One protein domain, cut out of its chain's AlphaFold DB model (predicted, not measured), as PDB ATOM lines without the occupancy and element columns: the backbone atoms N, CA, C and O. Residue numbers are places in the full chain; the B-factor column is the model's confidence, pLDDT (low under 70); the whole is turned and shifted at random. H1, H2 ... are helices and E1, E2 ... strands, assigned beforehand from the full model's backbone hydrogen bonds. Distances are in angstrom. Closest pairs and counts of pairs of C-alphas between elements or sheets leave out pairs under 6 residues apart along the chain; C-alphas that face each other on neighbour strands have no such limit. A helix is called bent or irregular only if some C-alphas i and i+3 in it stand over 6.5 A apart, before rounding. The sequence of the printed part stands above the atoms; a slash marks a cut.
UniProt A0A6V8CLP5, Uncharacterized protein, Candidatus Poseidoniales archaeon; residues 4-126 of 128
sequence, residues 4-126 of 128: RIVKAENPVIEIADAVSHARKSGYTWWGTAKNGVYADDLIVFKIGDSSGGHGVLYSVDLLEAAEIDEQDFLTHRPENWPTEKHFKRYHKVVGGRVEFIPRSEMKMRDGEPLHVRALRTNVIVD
ATOM      1  N   ARG A   4      39.225  26.427 -15.138       74.00
ATOM      2  CA  ARG A   4      40.644  26.793 -15.302       74.00
ATOM      3  C   ARG A   4      40.895  28.223 -14.913       74.00
ATOM      4  O   ARG A   4      40.040  29.085 -15.067       74.00
ATOM      5  N   ILE A   5      42.128  28.467 -14.491       75.38
ATOM      6  CA  ILE A   5      42.614  29.819 -14.270       75.38
ATOM      7  C   ILE A   5      42.967  30.463 -15.604       75.38
ATOM      8  O   ILE A   5      43.797  29.971 -16.372       75.38
ATOM      9  N   VAL A   6      42.390  31.631 -15.817       80.56
ATOM     10  CA  VAL A   6      42.724  32.564 -16.886       80.56
ATOM     11  C   VAL A   6      43.093  33.906 -16.279       80.56
ATOM     12  O   VAL A   6      42.829  34.167 -15.106       80.56
ATOM     13  N   LYS A   7      43.767  34.748 -17.060       79.50
ATOM     14  CA  LYS A   7      44.229  36.052 -16.593       79.50
ATOM     15  C   LYS A   7      43.685  37.169 -17.462       79.50
ATOM     16  O   LYS A   7      43.677  37.028 -18.680       79.50
ATOM     17  N   ALA A   8      43.332  38.254 -16.797       84.31
ATOM     18  CA  ALA A   8      42.786  39.479 -17.355       84.31
ATOM     19  C   ALA A   8      43.492  40.685 -16.721       84.31
ATOM     20  O   ALA A   8      43.974  40.606 -15.584       84.31
ATOM     21  N   GLU A   9      43.581  41.798 -17.442       85.44
ATOM     22  CA  GLU A   9      44.145  43.035 -16.889       85.44
ATOM     23  C   GLU A   9      43.184  43.647 -15.874       85.44
ATOM     24  O   GLU A   9      43.594  44.052 -14.779       85.44
ATOM     25  N   ASN A  10      41.895  43.645 -16.220       89.62
ATOM     26  CA  ASN A  10      40.832  44.129 -15.362       89.62
ATOM     27  C   ASN A  10      39.689  43.107 -15.299       89.62
ATOM     28  O   ASN A  10      38.650  43.288 -15.937       89.62
ATOM     29  N   PRO A  11      39.856  42.031 -14.512       89.50
ATOM     30  CA  PRO A  11      38.930  40.906 -14.533       89.50
ATOM     31  C   PRO A  11      37.503  41.301 -14.147       89.50
ATOM     32  O   PRO A  11      36.556  40.776 -14.715       89.50
ATOM     33  N   VAL A  12      37.330  42.250 -13.223       91.19
ATOM     34  CA  VAL A  12      35.998  42.696 -12.788       91.19
ATOM     35  C   VAL A  12      35.221  43.315 -13.951       91.19
ATOM     36  O   VAL A  12      34.060  42.969 -14.160       91.19
ATOM     37  N   ILE A  13      35.865  44.196 -14.723       92.25
ATOM     38  CA  ILE A  13      35.236  44.842 -15.881       92.25
ATOM     39  C   ILE A  13      35.050  43.834 -17.015       92.25
ATOM     40  O   ILE A  13      33.951  43.715 -17.548       92.25
ATOM     41  N   GLU A  14      36.087  43.063 -17.343       91.94
ATOM     42  CA  GLU A  14      36.043  42.107 -18.455       91.94
ATOM     43  C   GLU A  14      34.953  41.037 -18.258       91.94
ATOM     44  O   GLU A  14      34.205  40.737 -19.189       91.94
ATOM     45  N   ILE A  15      34.794  40.504 -17.041       92.75
ATOM     46  CA  ILE A  15      33.724  39.544 -16.727       92.75
ATOM     47  C   ILE A  15      32.353  40.219 -16.839       92.75
ATOM     48  O   ILE A  15      31.441  39.650 -17.440       92.75
ATOM     49  N   ALA A  16      32.186  41.421 -16.276       94.31
ATOM     50  CA  ALA A  16      30.913  42.137 -16.316       94.31
ATOM     51  C   ALA A  16      30.464  42.428 -17.758       94.31
ATOM     52  O   ALA A  16      29.304  42.182 -18.097       94.31
ATOM     53  N   ASP A  17      31.386  42.877 -18.611       95.06
ATOM     54  CA  ASP A  17      31.134  43.133 -20.029       95.06
ATOM     55  C   ASP A  17      30.739  41.848 -20.763       95.06
ATOM     56  O   ASP A  17      29.710  41.819 -21.446       95.06
ATOM     57  N   ALA A  18      31.498  40.763 -20.574       94.50
ATOM     58  CA  ALA A  18      31.225  39.481 -21.219       94.50
ATOM     59  C   ALA A  18      29.848  38.920 -20.835       94.50
ATOM     60  O   ALA A  18      29.093  38.492 -21.713       94.50
ATOM     61  N   VAL A  19      29.503  38.961 -19.541       94.88
ATOM     62  CA  VAL A  19      28.213  38.487 -19.012       94.88
ATOM     63  C   VAL A  19      27.062  39.372 -19.486       94.88
ATOM     64  O   VAL A  19      26.021  38.857 -19.893       94.88
ATOM     65  N   SER A  20      27.226  40.697 -19.445       95.88
ATOM     66  CA  SER A  20      26.215  41.652 -19.912       95.88
ATOM     67  C   SER A  20      25.914  41.461 -21.395       95.88
ATOM     68  O   SER A  20      24.748  41.431 -21.792       95.88
ATOM     69  N   HIS A  21      26.956  41.273 -22.205       96.75
ATOM     70  CA  HIS A  21      26.816  41.025 -23.631       96.75
ATOM     71  C   HIS A  21      26.157  39.664 -23.905       96.75
ATOM     72  O   HIS A  21      25.136  39.619 -24.589       96.75
ATOM     73  N   ALA A  22      26.636  38.579 -23.282       96.31
ATOM     74  CA  ALA A  22      26.089  37.233 -23.476       96.31
ATOM     75  C   ALA A  22      24.599  37.144 -23.105       96.31
ATOM     76  O   ALA A  22      23.830  36.471 -23.782       96.31
ATOM     77  N   ARG A  23      24.154  37.887 -22.083       95.38
ATOM     78  CA  ARG A  23      22.726  37.984 -21.728       95.38
ATOM     79  C   ARG A  23      21.861  38.605 -22.826       95.38
ATOM     80  O   ARG A  23      20.674  38.304 -22.884       95.38
ATOM     81  N   LYS A  24      22.419  39.492 -23.652       95.62
ATOM     82  CA  LYS A  24      21.689  40.191 -24.720       95.62
ATOM     83  C   LYS A  24      21.694  39.412 -26.034       95.62
ATOM     84  O   LYS A  24      20.682  39.396 -26.723       95.62
ATOM     85  N   SER A  25      22.821  38.796 -26.382       95.25
ATOM     86  CA  SER A  25      23.064  38.170 -27.692       95.25
ATOM     87  C   SER A  25      23.063  36.637 -27.662       95.25
ATOM     88  O   SER A  25      23.091  35.999 -28.707       95.25
ATOM     89  N   GLY A  26      23.022  36.030 -26.475       96.56
ATOM     90  CA  GLY A  26      23.102  34.586 -26.261       96.56
ATOM     91  C   GLY A  26      24.514  34.089 -25.937       96.56
ATOM     92  O   GLY A  26      24.645  33.100 -25.218       96.56
ATOM     93  N   TYR A  27      25.566  34.765 -26.417       97.06
ATOM     94  CA  TYR A  27      26.956  34.475 -26.049       97.06
ATOM     95  C   TYR A  27      27.926  35.618 -26.378       97.06
ATOM     96  O   TYR A  27      27.602  36.580 -27.073       97.06
ATOM     97  N   THR A  28      29.151  35.476 -25.883       96.69
ATOM     98  CA  THR A  28      30.273  36.369 -26.151       96.69
ATOM     99  C   THR A  28      31.532  35.570 -26.461       96.69
ATOM    100  O   THR A  28      31.857  34.628 -25.739       96.69
ATOM    101  N   TRP A  29      32.290  35.968 -27.478       94.94
ATOM    102  CA  TRP A  29      33.641  35.473 -27.704       94.94
ATOM    103  C   TRP A  29      34.627  36.172 -26.784       94.94
ATOM    104  O   TRP A  29      34.857  37.374 -26.906       94.94
ATOM    105  N   TRP A  30      35.264  35.409 -25.900       91.44
ATOM    106  CA  TRP A  30      36.313  35.922 -25.029       91.44
ATOM    107  C   TRP A  30      37.663  35.291 -25.317       91.44
ATOM    108  O   TRP A  30      37.885  34.093 -25.129       91.44
ATOM    109  N   GLY A  31      38.574  36.127 -25.804       86.50
ATOM    110  CA  GLY A  31      39.935  35.735 -26.113       86.50
ATOM    111  C   GLY A  31      40.785  35.774 -24.860       86.50
ATOM    112  O   GLY A  31      40.788  36.763 -24.134       86.50
ATOM    113  N   THR A  32      41.532  34.701 -24.619       72.75
ATOM    114  CA  THR A  32      42.484  34.659 -23.510       72.75
ATOM    115  C   THR A  32      43.880  34.349 -24.032       72.75
ATOM    116  O   THR A  32      44.079  33.607 -25.000       72.75
ATOM    117  N   ALA A  33      44.896  34.927 -23.390       69.00
ATOM    118  CA  ALA A  33      46.278  34.514 -23.614       69.00
ATOM    119  C   ALA A  33      46.451  33.021 -23.256       69.00
ATOM    120  O   ALA A  33      45.590  32.446 -22.600       69.00
ATOM    121  N   LYS A  34      47.583  32.410 -23.654       61.94
ATOM    122  CA  LYS A  34      47.928  30.958 -23.716       61.94
ATOM    123  C   LYS A  34      47.456  29.987 -22.594       61.94
ATOM    124  O   LYS A  34      47.716  28.795 -22.710       61.94
ATOM    125  N   ASN A  35      46.806  30.431 -21.523       58.34
ATOM    126  CA  ASN A  35      46.436  29.648 -20.346       58.34
ATOM    127  C   ASN A  35      44.989  29.087 -20.354       58.34
ATOM    128  O   ASN A  35      44.743  28.141 -19.613       58.34
ATOM    129  N   GLY A  36      44.054  29.584 -21.180       55.41
ATOM    130  CA  GLY A  36      42.620  29.199 -21.120       55.41
ATOM    131  C   GLY A  36      42.211  27.867 -21.770       55.41
ATOM    132  O   GLY A  36      41.054  27.487 -21.759       55.41
ATOM    133  N   VAL A  37      43.148  27.098 -22.318       54.50
ATOM    134  CA  VAL A  37      42.909  26.279 -23.520       54.50
ATOM    135  C   VAL A  37      42.028  25.008 -23.367       54.50
ATOM    136  O   VAL A  37      41.828  24.332 -24.365       54.50
ATOM    137  N   TYR A  38      41.474  24.647 -22.198       54.41
ATOM    138  CA  TYR A  38      40.609  23.444 -22.085       54.41
ATOM    139  C   TYR A  38      39.670  23.454 -20.854       54.41
ATOM    140  O   TYR A  38      39.803  22.581 -19.988       54.41
ATOM    141  N   ALA A  39      38.787  24.445 -20.703       56.66
ATOM    142  CA  ALA A  39      37.897  24.536 -19.536       56.66
ATOM    143  C   ALA A  39      36.440  24.803 -19.910       56.66
ATOM    144  O   ALA A  39      36.189  25.614 -20.800       56.66
ATOM    145  N   ASP A  40      35.535  24.177 -19.156       60.34
ATOM    146  CA  ASP A  40      34.098  24.466 -19.172       60.34
ATOM    147  C   ASP A  40      33.813  25.793 -18.449       60.34
ATOM    148  O   ASP A  40      33.008  26.593 -18.898       60.34
ATOM    149  N   ASP A  41      34.564  26.100 -17.385       71.94
ATOM    150  CA  ASP A  41      34.460  27.377 -16.679       71.94
ATOM    151  C   ASP A  41      35.820  28.036 -16.474       71.94
ATOM    152  O   ASP A  41      36.856  27.380 -16.326       71.94
ATOM    153  N   LEU A  42      35.823  29.362 -16.426       83.50
ATOM    154  CA  LEU A  42      37.033  30.168 -16.389       83.50
ATOM    155  C   LEU A  42      37.048  31.014 -15.121       83.50
ATOM    156  O   LEU A  42      36.297  31.978 -15.014       83.50
ATOM    157  N   ILE A  43      37.928  30.679 -14.177       86.12
ATOM    158  CA  ILE A  43      38.221  31.540 -13.030       86.12
ATOM    159  C   ILE A  43      39.212  32.602 -13.467       86.12
ATOM    160  O   ILE A  43      40.330  32.288 -13.892       86.12
ATOM    161  N   VAL A  44      38.828  33.862 -13.322       86.75
ATOM    162  CA  VAL A  44      39.625  34.972 -13.840       86.75
ATOM    163  C   VAL A  44      40.454  35.622 -12.740       86.75
ATOM    164  O   VAL A  44      39.930  36.147 -11.760       86.75
ATOM    165  N   PHE A  45      41.771  35.610 -12.918       87.12
ATOM    166  CA  PHE A  45      42.746  36.282 -12.063       87.12
ATOM    167  C   PHE A  45      43.177  37.606 -12.690       87.12
ATOM    168  O   PHE A  45      43.296  37.714 -13.914       87.12
ATOM    169  N   LYS A  46      43.517  38.594 -11.860       86.88
ATOM    170  CA  LYS A  46      44.227  39.780 -12.339       86.88
ATOM    171  C   LYS A  46      45.668  39.419 -12.720       86.88
ATOM    172  O   LYS A  46      46.331  38.630 -12.044       86.88
ATOM    173  N   ILE A  47      46.190  39.988 -13.807       80.81
ATOM    174  CA  ILE A  47      47.600  39.808 -14.185       80.81
ATOM    175  C   ILE A  47      48.520  40.253 -13.037       80.81
ATOM    176  O   ILE A  47      48.371  41.331 -12.475       80.81
ATOM    177  N   GLY A  48      49.485  39.393 -12.697       78.31
ATOM    178  CA  GLY A  48      50.441  39.622 -11.606       78.31
ATOM    179  C   GLY A  48      49.892  39.341 -10.205       78.31
ATOM    180  O   GLY A  48      50.685  39.179  -9.283       78.31
ATOM    181  N   ASP A  49      48.576  39.197 -10.053       80.62
ATOM    182  CA  ASP A  49      47.946  38.856  -8.785       80.62
ATOM    183  C   ASP A  49      47.751  37.339  -8.661       80.62
ATOM    184  O   ASP A  49      47.482  36.621  -9.628       80.62
ATOM    185  N   SER A  50      47.930  36.839  -7.446       74.56
ATOM    186  CA  SER A  50      47.688  35.443  -7.085       74.56
ATOM    187  C   SER A  50      46.911  35.304  -5.774       74.56
ATOM    188  O   SER A  50      46.732  34.184  -5.301       74.56
ATOM    189  N   SER A  51      46.445  36.409  -5.189       82.00
ATOM    190  CA  SER A  51      45.720  36.437  -3.916       82.00
ATOM    191  C   SER A  51      44.320  35.814  -3.999       82.00
ATOM    192  O   SER A  51      43.852  35.238  -3.019       82.00
ATOM    193  N   GLY A  52      43.688  35.851  -5.173       87.69
ATOM    194  CA  GLY A  52      42.372  35.273  -5.422       87.69
ATOM    195  C   GLY A  52      41.928  35.441  -6.874       87.69
ATOM    196  O   GLY A  52      42.638  36.025  -7.696       87.69
ATOM    197  N   GLY A  53      40.754  34.899  -7.178       89.00
ATOM    198  CA  GLY A  53      40.044  35.097  -8.437       89.00
ATOM    199  C   GLY A  53      38.966  36.164  -8.278       89.00
ATOM    200  O   GLY A  53      38.578  36.513  -7.166       89.00
ATOM    201  N   HIS A  54      38.483  36.689  -9.396       91.06
ATOM    202  CA  HIS A  54      37.544  37.817  -9.434       91.06
ATOM    203  C   HIS A  54      36.217  37.482 -10.128       91.06
ATOM    204  O   HIS A  54      35.394  38.366 -10.374       91.06
ATOM    205  N   GLY A  55      36.007  36.209 -10.448       88.44
ATOM    206  CA  GLY A  55      34.747  35.708 -10.964       88.44
ATOM    207  C   GLY A  55      34.933  34.448 -11.787       88.44
ATOM    208  O   GLY A  55      36.058  33.972 -11.989       88.44
ATOM    209  N   VAL A  56      33.805  33.938 -12.271       88.12
ATOM    210  CA  VAL A  56      33.725  32.744 -13.114       88.12
ATOM    211  C   VAL A  56      32.966  33.088 -14.391       88.12
ATOM    212  O   VAL A  56      31.877  33.657 -14.318       88.12
ATOM    213  N   LEU A  57      33.518  32.738 -15.551       90.00
ATOM    214  CA  LEU A  57      32.800  32.745 -16.830       90.00
ATOM    215  C   LEU A  57      32.455  31.320 -17.242       90.00
ATOM    216  O   LEU A  57      33.305  30.439 -17.154       90.00
ATOM    217  N   TYR A  58      31.231  31.124 -17.721       89.94
ATOM    218  CA  TYR A  58      30.725  29.836 -18.185       89.94
ATOM    219  C   TYR A  58      30.948  29.724 -19.690       89.94
ATOM    220  O   TYR A  58      30.418  30.535 -20.456       89.94
ATOM    221  N   SER A  59      31.749  28.750 -20.108       88.38
ATOM    222  CA  SER A  59      32.197  28.531 -21.483       88.38
ATOM    223  C   SER A  59      31.641  27.217 -22.025       88.38
ATOM    224  O   SER A  59      31.769  26.178 -21.392       88.38
ATOM    225  N   VAL A  60      31.073  27.230 -23.231       89.44
ATOM    226  CA  VAL A  60      30.549  25.998 -23.865       89.44
ATOM    227  C   VAL A  60      31.394  25.498 -25.029       89.44
ATOM    228  O   VAL A  60      31.373  24.309 -25.312       89.44
ATOM    229  N   ASP A  61      32.171  26.382 -25.657       88.31
ATOM    230  CA  ASP A  61      33.089  26.037 -26.743       88.31
ATOM    231  C   ASP A  61      34.420  26.767 -26.571       88.31
ATOM    232  O   ASP A  61      34.499  27.840 -25.963       88.31
ATOM    233  N   LEU A  62      35.464  26.207 -27.172       86.50
ATOM    234  CA  LEU A  62      36.747  26.864 -27.351       86.50
ATOM    235  C   LEU A  62      37.241  26.606 -28.769       86.50
ATOM    236  O   LEU A  62      37.611  25.478 -29.096       86.50
ATOM    237  N   LEU A  63      37.297  27.662 -29.576       89.44
ATOM    238  CA  LEU A  63      37.683  27.583 -30.984       89.44
ATOM    239  C   LEU A  63      38.983  28.339 -31.248       89.44
ATOM    240  O   LEU A  63      39.331  29.286 -30.530       89.44
ATOM    241  N   GLU A  64      39.721  27.928 -32.277       90.50
ATOM    242  CA  GLU A  64      40.804  28.737 -32.822       90.50
ATOM    243  C   GLU A  64      40.243  29.973 -33.531       90.50
ATOM    244  O   GLU A  64      39.174  29.942 -34.131       90.50
ATOM    245  N   ALA A  65      40.978  31.085 -33.491       91.31
ATOM    246  CA  ALA A  65      40.529  32.347 -34.083       91.31
ATOM    247  C   ALA A  65      40.210  32.241 -35.586       91.31
ATOM    248  O   ALA A  65      39.373  32.986 -36.091       91.31
ATOM    249  N   ALA A  66      40.873  31.316 -36.287       93.25
ATOM    250  CA  ALA A  66      40.646  31.032 -37.701       93.25
ATOM    251  C   ALA A  66      39.346  30.252 -37.973       93.25
ATOM    252  O   ALA A  66      38.875  30.247 -39.104       93.25
ATOM    253  N   GLU A  67      38.774  29.595 -36.960       94.75
ATOM    254  CA  GLU A  67      37.523  28.832 -37.065       94.75
ATOM    255  C   GLU A  67      36.287  29.702 -36.788       94.75
ATOM    256  O   GLU A  67      35.164  29.287 -37.059       94.75
ATOM    257  N   ILE A  68      36.484  30.907 -36.245       95.75
ATOM    258  CA  ILE A  68      35.409  31.842 -35.912       95.75
ATOM    259  C   ILE A  68      35.199  32.776 -37.098       95.75
ATOM    260  O   ILE A  68      36.119  33.501 -37.490       95.75
ATOM    261  N   ASP A  69      33.985  32.789 -37.639       96.62
ATOM    262  CA  ASP A  69      33.595  33.729 -38.686       96.62
ATOM    263  C   ASP A  69      33.782  35.191 -38.228       96.62
ATOM    264  O   ASP A  69      33.614  35.529 -37.056       96.62
ATOM    265  N   GLU A  70      34.183  36.072 -39.145       95.75
ATOM    266  CA  GLU A  70      34.477  37.469 -38.807       95.75
ATOM    267  C   GLU A  70      33.224  38.236 -38.381       95.75
ATOM    268  O   GLU A  70      33.252  38.975 -37.396       95.75
ATOM    269  N   GLN A  71      32.112  38.033 -39.089       96.50
ATOM    270  CA  GLN A  71      30.854  38.685 -38.756       96.50
ATOM    271  C   GLN A  71      30.333  38.170 -37.416       96.50
ATOM    272  O   GLN A  71      29.889  38.964 -36.586       96.50
ATOM    273  N   ASP A  72      30.447  36.862 -37.182       97.25
ATOM    274  CA  ASP A  72      30.109  36.264 -35.895       97.25
ATOM    275  C   ASP A  72      30.934  36.857 -34.747       97.25
ATOM    276  O   ASP A  72      30.376  37.260 -33.726       97.25
ATOM    277  N   PHE A  73      32.251  36.987 -34.928       96.88
ATOM    278  CA  PHE A  73      33.130  37.595 -33.933       96.88
ATOM    279  C   PHE A  73      32.743  39.044 -33.625       96.88
ATOM    280  O   PHE A  73      32.633  39.422 -32.460       96.88
ATOM    281  N   LEU A  74      32.508  39.852 -34.661       95.94
ATOM    282  CA  LEU A  74      32.167  41.267 -34.514       95.94
ATOM    283  C   LEU A  74      30.802  41.482 -33.856       95.94
ATOM    284  O   LEU A  74      30.641  42.447 -33.110       95.94
ATOM    285  N   THR A  75      29.835  40.603 -34.121       96.50
ATOM    286  CA  THR A  75      28.504  40.653 -33.504       96.50
ATOM    287  C   THR A  75      28.509  40.104 -32.081       96.50
ATOM    288  O   THR A  75      27.760  40.598 -31.242       96.50
ATOM    289  N   HIS A  76      29.361  39.118 -31.792       97.25
ATOM    290  CA  HIS A  76      29.412  38.449 -30.495       97.25
ATOM    291  C   HIS A  76      30.597  38.869 -29.619       97.25
ATOM    292  O   HIS A  76      31.057  38.094 -28.782       97.25
ATOM    293  N   ARG A  77      31.080  40.104 -29.759       95.00
ATOM    294  CA  ARG A  77      32.058  40.715 -28.846       95.00
ATOM    295  C   ARG A  77      31.434  41.911 -28.118       95.00
ATOM    296  O   ARG A  77      30.606  42.606 -28.703       95.00
ATOM    297  N   PRO A  78      31.866  42.239 -26.890       93.56
ATOM    298  CA  PRO A  78      31.489  43.495 -26.259       93.56
ATOM    299  C   PRO A  78      32.002  44.685 -27.079       93.56
ATOM    300  O   PRO A  78      33.106  44.650 -27.627       93.56
ATOM    301  N   GLU A  79      31.219  45.763 -27.135       89.81
ATOM    302  CA  GLU A  79      31.532  46.949 -27.947       89.81
ATOM    303  C   GLU A  79      32.890  47.568 -27.586       89.81
ATOM    304  O   GLU A  79      33.643  47.957 -28.478       89.81
ATOM    305  N   ASN A  80      33.222  47.575 -26.290       87.62
ATOM    306  CA  ASN A  80      34.459  48.133 -25.736       87.62
ATOM    307  C   ASN A  80      35.702  47.265 -25.978       87.62
ATOM    308  O   ASN A  80      36.802  47.645 -25.579       87.62
ATOM    309  N   TRP A  81      35.548  46.077 -26.563       91.12
ATOM    310  CA  TRP A  81      36.666  45.178 -26.825       91.12
ATOM    311  C   TRP A  81      37.243  45.394 -28.224       91.12
ATOM    312  O   TRP A  81      36.560  45.943 -29.090       91.12
ATOM    313  N   PRO A  82      38.485  44.954 -28.481       90.19
ATOM    314  CA  PRO A  82      39.086  45.076 -29.801       90.19
ATOM    315  C   PRO A  82      38.239  44.428 -30.901       90.19
ATOM    316  O   PRO A  82      37.635  43.372 -30.707       90.19
ATOM    317  N   THR A  83      38.221  45.063 -32.072       92.50
ATOM    318  CA  THR A  83      37.553  44.555 -33.280       92.50
ATOM    319  C   THR A  83      38.329  43.432 -33.954       92.50
ATOM    320  O   THR A  83      37.750  42.684 -34.728       92.50
ATOM    321  N   GLU A  84      39.626  43.311 -33.669       91.69
ATOM    322  CA  GLU A  84      40.508  42.306 -34.256       91.69
ATOM    323  C   GLU A  84      40.711  41.108 -33.319       91.69
ATOM    324  O   GLU A  84      40.779  41.231 -32.089       91.69
ATOM    325  N   LYS A  85      40.888  39.923 -33.913       91.38
ATOM    326  CA  LYS A  85      41.194  38.701 -33.168       91.38
ATOM    327  C   LYS A  85      42.676  38.650 -32.759       91.38
ATOM    328  O   LYS A  85      43.507  38.092 -33.470       91.38
ATOM    329  N   HIS A  86      43.026  39.210 -31.599       88.50
ATOM    330  CA  HIS A  86      44.404  39.205 -31.074       88.50
ATOM    331  C   HIS A  86      44.868  37.880 -30.444       88.50
ATOM    332  O   HIS A  86      46.069  37.662 -30.267       88.50
ATOM    333  N   PHE A  87      43.945  36.999 -30.061       87.94
ATOM    334  CA  PHE A  87      44.270  35.759 -29.354       87.94
ATOM    335  C   PHE A  87      44.234  34.554 -30.293       87.94
ATOM    336  O   PHE A  87      43.515  34.539 -31.283       87.94
ATOM    337  N   LYS A  88      44.997  33.497 -29.977       86.50
ATOM    338  CA  LYS A  88      44.974  32.265 -30.786       86.50
ATOM    339  C   LYS A  88      43.625  31.542 -30.684       86.50
ATOM    340  O   LYS A  88      43.204  30.901 -31.643       86.50
ATOM    341  N   ARG A  89      42.991  31.587 -29.510       86.50
ATOM    342  CA  ARG A  89      41.746  30.875 -29.213       86.50
ATOM    343  C   ARG A  89      40.798  31.745 -28.401       86.50
ATOM    344  O   ARG A  89      41.257  32.588 -27.628       86.50
ATOM    345  N   TYR A  90      39.507  31.491 -28.567       90.19
ATOM    346  CA  TYR A  90      38.429  32.218 -27.907       90.19
ATOM    347  C   TYR A  90      37.424  31.252 -27.293       90.19
ATOM    348  O   TYR A  90      37.044  30.254 -27.905       90.19
ATOM    349  N   HIS A  91      36.985  31.584 -26.087       90.50
ATOM    350  CA  HIS A  91      35.910  30.897 -25.393       90.50
ATOM    351  C   HIS A  91      34.564  31.448 -25.826       90.50
ATOM    352  O   HIS A  91      34.381  32.667 -25.856       90.50
ATOM    353  N   LYS A  92      33.615  30.556 -26.097       93.38
ATOM    354  CA  LYS A  92      32.210  30.913 -26.266       93.38
ATOM    355  C   LYS A  92      31.560  31.002 -24.896       93.38
ATOM    356  O   LYS A  92      31.136  29.996 -24.327       93.38
ATOM    357  N   VAL A  93      31.526  32.211 -24.356       93.56
ATOM    358  CA  VAL A  93      31.000  32.505 -23.028       93.56
ATOM    359  C   VAL A  93      29.495  32.709 -23.112       93.56
ATOM    360  O   VAL A  93      29.030  33.602 -23.812       93.56
ATOM    361  N   VAL A  94      28.728  31.916 -22.370       94.81
ATOM    362  CA  VAL A  94      27.254  31.999 -22.324       94.81
ATOM    363  C   VAL A  94      26.739  32.668 -21.048       94.81
ATOM    364  O   VAL A  94      25.557  32.974 -20.926       94.81
ATOM    365  N   GLY A  95      27.619  32.912 -20.078       93.38
ATOM    366  CA  GLY A  95      27.258  33.526 -18.808       93.38
ATOM    367  C   GLY A  95      28.423  33.569 -17.831       93.38
ATOM    368  O   GLY A  95      29.579  33.389 -18.206       93.38
ATOM    369  N   GLY A  96      28.113  33.834 -16.567       91.44
ATOM    370  CA  GLY A  96      29.105  33.918 -15.505       91.44
ATOM    371  C   GLY A  96      28.629  34.750 -14.322       91.44
ATOM    372  O   GLY A  96      27.479  35.205 -14.278       91.44
ATOM    373  N   ARG A  97      29.537  34.965 -13.371       90.56
ATOM    374  CA  ARG A  97      29.324  35.768 -12.166       90.56
ATOM    375  C   ARG A  97      30.589  36.526 -11.779       90.56
ATOM    376  O   ARG A  97      31.698  36.001 -11.870       90.56
ATOM    377  N   VAL A  98      30.389  37.764 -11.340       91.31
ATOM    378  CA  VAL A  98      31.442  38.624 -10.794       91.31
ATOM    379  C   VAL A  98      31.407  38.486  -9.281       91.31
ATOM    380  O   VAL A  98      30.408  38.835  -8.655       91.31
ATOM    381  N   GLU A  99      32.483  37.978  -8.700       90.56
ATOM    382  CA  GLU A  99      32.634  37.814  -7.255       90.56
ATOM    383  C   GLU A  99      34.121  37.684  -6.925       90.56
ATOM    384  O   GLU A  99      34.900  37.196  -7.739       90.56
ATOM    385  N   PHE A 100      34.534  38.080  -5.728       90.88
ATOM    386  CA  PHE A 100      35.874  37.730  -5.277       90.88
ATOM    387  C   PHE A 100      35.867  36.307  -4.722       90.88
ATOM    388  O   PHE A 100      35.074  36.010  -3.835       90.88
ATOM    389  N   ILE A 101      36.765  35.461  -5.223       89.94
ATOM    390  CA  ILE A 101      36.955  34.090  -4.750       89.94
ATOM    391  C   ILE A 101      38.328  34.030  -4.073       89.94
ATOM    392  O   ILE A 101      39.357  34.129  -4.762       89.94
ATOM    393  N   PRO A 102      38.390  33.893  -2.740       88.62
ATOM    394  CA  PRO A 102      39.633  33.681  -2.020       88.62
ATOM    395  C   PRO A 102      40.405  32.479  -2.561       88.62
ATOM    396  O   PRO A 102      39.850  31.421  -2.850       88.62
ATOM    397  N   ARG A 103      41.732  32.602  -2.647       85.62
ATOM    398  CA  ARG A 103      42.587  31.488  -3.079       85.62
ATOM    399  C   ARG A 103      42.408  30.226  -2.225       85.62
ATOM    400  O   ARG A 103      42.576  29.129  -2.743       85.62
ATOM    401  N   SER A 104      42.098  30.376  -0.939       85.50
ATOM    402  CA  SER A 104      41.849  29.266  -0.009       85.50
ATOM    403  C   SER A 104      40.659  28.389  -0.401       85.50
ATOM    404  O   SER A 104      40.647  27.214  -0.055       85.50
ATOM    405  N   GLU A 105      39.700  28.939  -1.142       86.94
ATOM    406  CA  GLU A 105      38.519  28.226  -1.651       86.94
ATOM    407  C   GLU A 105      38.805  27.534  -2.994       86.94
ATOM    408  O   GLU A 105      37.974  26.801  -3.526       86.94
ATOM    409  N   MET A 106      40.005  27.729  -3.553       85.75
ATOM    410  CA  MET A 106      40.427  27.113  -4.807       85.75
ATOM    411  C   MET A 106      41.377  25.952  -4.556       85.75
ATOM    412  O   MET A 106      42.482  26.108  -4.024       85.75
ATOM    413  N   LYS A 107      40.981  24.784  -5.047       85.50
ATOM    414  CA  LYS A 107      41.773  23.557  -4.994       85.50
ATOM    415  C   LYS A 107      42.178  23.157  -6.403       85.50
ATOM    416  O   LYS A 107      41.483  23.450  -7.372       85.50
ATOM    417  N   MET A 108      43.325  22.514  -6.547       82.62
ATOM    418  CA  MET A 108      43.690  21.829  -7.780       82.62
ATOM    419  C   MET A 108      42.725  20.660  -8.020       82.62
ATOM    420  O   MET A 108      41.991  20.236  -7.129       82.62
ATOM    421  N   ARG A 109      42.698  20.132  -9.249       79.12
ATOM    422  CA  ARG A 109      41.784  19.039  -9.631       79.12
ATOM    423  C   ARG A 109      41.881  17.794  -8.732       79.12
ATOM    424  O   ARG A 109      40.899  17.074  -8.604       79.12
ATOM    425  N   ASP A 110      43.052  17.522  -8.174       79.94
ATOM    426  CA  ASP A 110      43.330  16.400  -7.270       79.94
ATOM    427  C   ASP A 110      42.951  16.678  -5.802       79.94
ATOM    428  O   ASP A 110      43.070  15.785  -4.969       79.94
ATOM    429  N   GLY A 111      42.444  17.875  -5.490       79.88
ATOM    430  CA  GLY A 111      42.022  18.283  -4.149       79.88
ATOM    431  C   GLY A 111      43.097  19.019  -3.348       79.88
ATOM    432  O   GLY A 111      42.787  19.575  -2.294       79.88
ATOM    433  N   GLU A 112      44.331  19.087  -3.853       84.81
ATOM    434  CA  GLU A 112      45.424  19.805  -3.198       84.81
ATOM    435  C   GLU A 112      45.226  21.331  -3.265       84.81
ATOM    436  O   GLU A 112      44.623  21.845  -4.214       84.81
ATOM    437  N   PRO A 113      45.752  22.111  -2.304       84.69
ATOM    438  CA  PRO A 113      45.676  23.566  -2.353       84.69
ATOM    439  C   PRO A 113      46.301  24.140  -3.628       84.69
ATOM    440  O   PRO A 113      47.356  23.701  -4.092       84.69
ATOM    441  N   LEU A 114      45.702  25.197  -4.177       81.88
ATOM    442  CA  LEU A 114      46.262  25.857  -5.348       81.88
ATOM    443  C   LEU A 114      47.642  26.469  -5.032       81.88
ATOM    444  O   LEU A 114      47.750  27.457  -4.297       81.88
ATOM    445  N   HIS A 115      48.713  25.976  -5.660       75.00
ATOM    446  CA  HIS A 115      50.061  26.550  -5.521       75.00
ATOM    447  C   HIS A 115      50.220  27.883  -6.256       75.00
ATOM    448  O   HIS A 115      49.734  28.037  -7.376       75.00
ATOM    449  N   VAL A 116      50.938  28.853  -5.669       69.69
ATOM    450  CA  VAL A 116      51.094  30.233  -6.207       69.69
ATOM    451  C   VAL A 116      51.571  30.252  -7.663       69.69
ATOM    452  O   VAL A 116      51.192  31.120  -8.446       69.69
ATOM    453  N   ARG A 117      52.356  29.244  -8.055       69.62
ATOM    454  CA  ARG A 117      52.891  29.085  -9.413       69.62
ATOM    455  C   ARG A 117      51.962  28.317 -10.365       69.62
ATOM    456  O   ARG A 117      52.170  28.366 -11.574       69.62
ATOM    457  N   ALA A 118      50.926  27.648  -9.861       64.75
ATOM    458  CA  ALA A 118      50.016  26.785 -10.618       64.75
ATOM    459  C   ALA A 118      48.880  27.563 -11.315       64.75
ATOM    460  O   ALA A 118      47.736  27.133 -11.351       64.75
ATOM    461  N   LEU A 119      49.188  28.708 -11.929       61.19
ATOM    462  CA  LEU A 119      48.201  29.581 -12.589       61.19
ATOM    463  C   LEU A 119      47.773  29.091 -13.989       61.19
ATOM    464  O   LEU A 119      47.140  29.831 -14.735       61.19
ATOM    465  N   ARG A 120      48.167  27.870 -14.372       64.44
ATOM    466  CA  ARG A 120      47.808  27.196 -15.637       64.44
ATOM    467  C   ARG A 120      47.147  25.833 -15.400       64.44
ATOM    468  O   ARG A 120      47.189  24.972 -16.276       64.44
ATOM    469  N   THR A 121      46.618  25.609 -14.199       66.38
ATOM    470  CA  THR A 121      46.036  24.324 -13.804       66.38
ATOM    471  C   THR A 121      44.512  24.353 -13.834       66.38
ATOM    472  O   THR A 121      43.887  25.416 -13.831       66.38
ATOM    473  N   ASN A 122      43.939  23.156 -13.870       69.81
ATOM    474  CA  ASN A 122      42.534  22.939 -13.572       69.81
ATOM    475  C   ASN A 122      42.316  23.110 -12.073       69.81
ATOM    476  O   ASN A 122      43.036  22.518 -11.264       69.81
ATOM    477  N   VAL A 123      41.300  23.882 -11.733       72.00
ATOM    478  CA  VAL A 123      40.913  24.207 -10.375       72.00
ATOM    479  C   VAL A 123      39.458  23.860 -10.135       72.00
ATOM    480  O   VAL A 123      38.624  23.910 -11.032       72.00
ATOM    481  N   ILE A 124      39.166  23.480  -8.907       76.56
ATOM    482  CA  ILE A 124      37.824  23.299  -8.385       76.56
ATOM    483  C   ILE A 124      37.633  24.416  -7.367       76.56
ATOM    484  O   ILE A 124      38.525  24.667  -6.553       76.56
ATOM    485  N   VAL A 125      36.498  25.103  -7.442       71.12
ATOM    486  CA  VAL A 125      36.085  26.040  -6.398       71.12
ATOM    487  C   VAL A 125      35.196  25.280  -5.437       71.12
ATOM    488  O   VAL A 125      34.204  24.691  -5.873       71.12
ATOM    489  N   ASP A 126      35.572  25.274  -4.165       65.12
ATOM    490  CA  ASP A 126      34.655  24.901  -3.097       65.12
ATOM    491  C   ASP A 126      33.758  26.113  -2.870       65.12
ATOM    492  O   ASP A 126      34.208  27.152  -2.395       65.12
TER     493      ASP A 126
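Overview. This is residues 4 to 126 of the 128 residues of an uncharacterized protein of Candidatus Poseidoniales archaeon (UniProt A0A6V8CLP5). A strongly twisted, curled sheet of five strands wraps round one long helix, H1, with the long bent strands E4 and E5 side by side through its middle. A small hairpin, E6 and E7, lies at one end of the longest axis, and the short helix H2 at the other. The printed part has 123 residues, with two named helices and seven named strands that follow each other along the chain as E1 H1 E2 E3 E4 H2 E5 E6 E7; the class is mixed, helices and strands. The large sheet runs E1 E3 E4 E5 E2 and is mixed. The whole is compact, with a radius of gyration of the C-alphas of 13.9 A, yet elongated, spanning 43 by 24 by 23 A.

Along the chain. E1, residues 4 to 8, begins at C-alpha 4 (40.644, 26.793, -15.302). H1, residues 11 to 25, is 20.8 A long. E2 is residues 28 to 31, and E3 41 to 46, 16.4 A. E4, residues 52 to 64, 28.2 A, bends by 87 degrees at residue 60. H2 is residues 70 to 75. E5, residues 89 to 102, 27.4 A, bends by 96 degrees at residue 94. E6 is residues 106 to 108; E7, residues 122 to 125, ends at C-alpha 125 (36.085, 26.040, -6.398).

Arrangement. E1 and E3 are parallel, N 6 to O 43 being 2.9 A. E3 and E4 form a hairpin, N 42 to O 57 2.8 A. E4 and E5 are antiparallel, N 58 to O 95 2.8 A, as are E5 and E2, N 30 to O 91 2.9 A. The sheet curls round H1; the closest C-alphas of H1 and E5 are Val 19 and Gly 95, 5.1 A. H2 only grazes the sheet, with residues 72 to 75. In the hairpin E6 and E7, N 107 to O 124 is 2.9 A; the closest C-alphas of E1 and E7 are Arg 4 and Asn 122, 4.6 A. In H2 every O i to N i+4 pair is within hydrogen-bond range, in H1 10 of 11.

Size, cuts and confidence. The farthest C-alphas, Gln 71 and Glu 112, are 42.8 A apart. The printed part has no cut. The links H2 to E5 and E6 to E7 are long. Residues 33 to 40, 116 to 122 and 126 have pLDDT under 70.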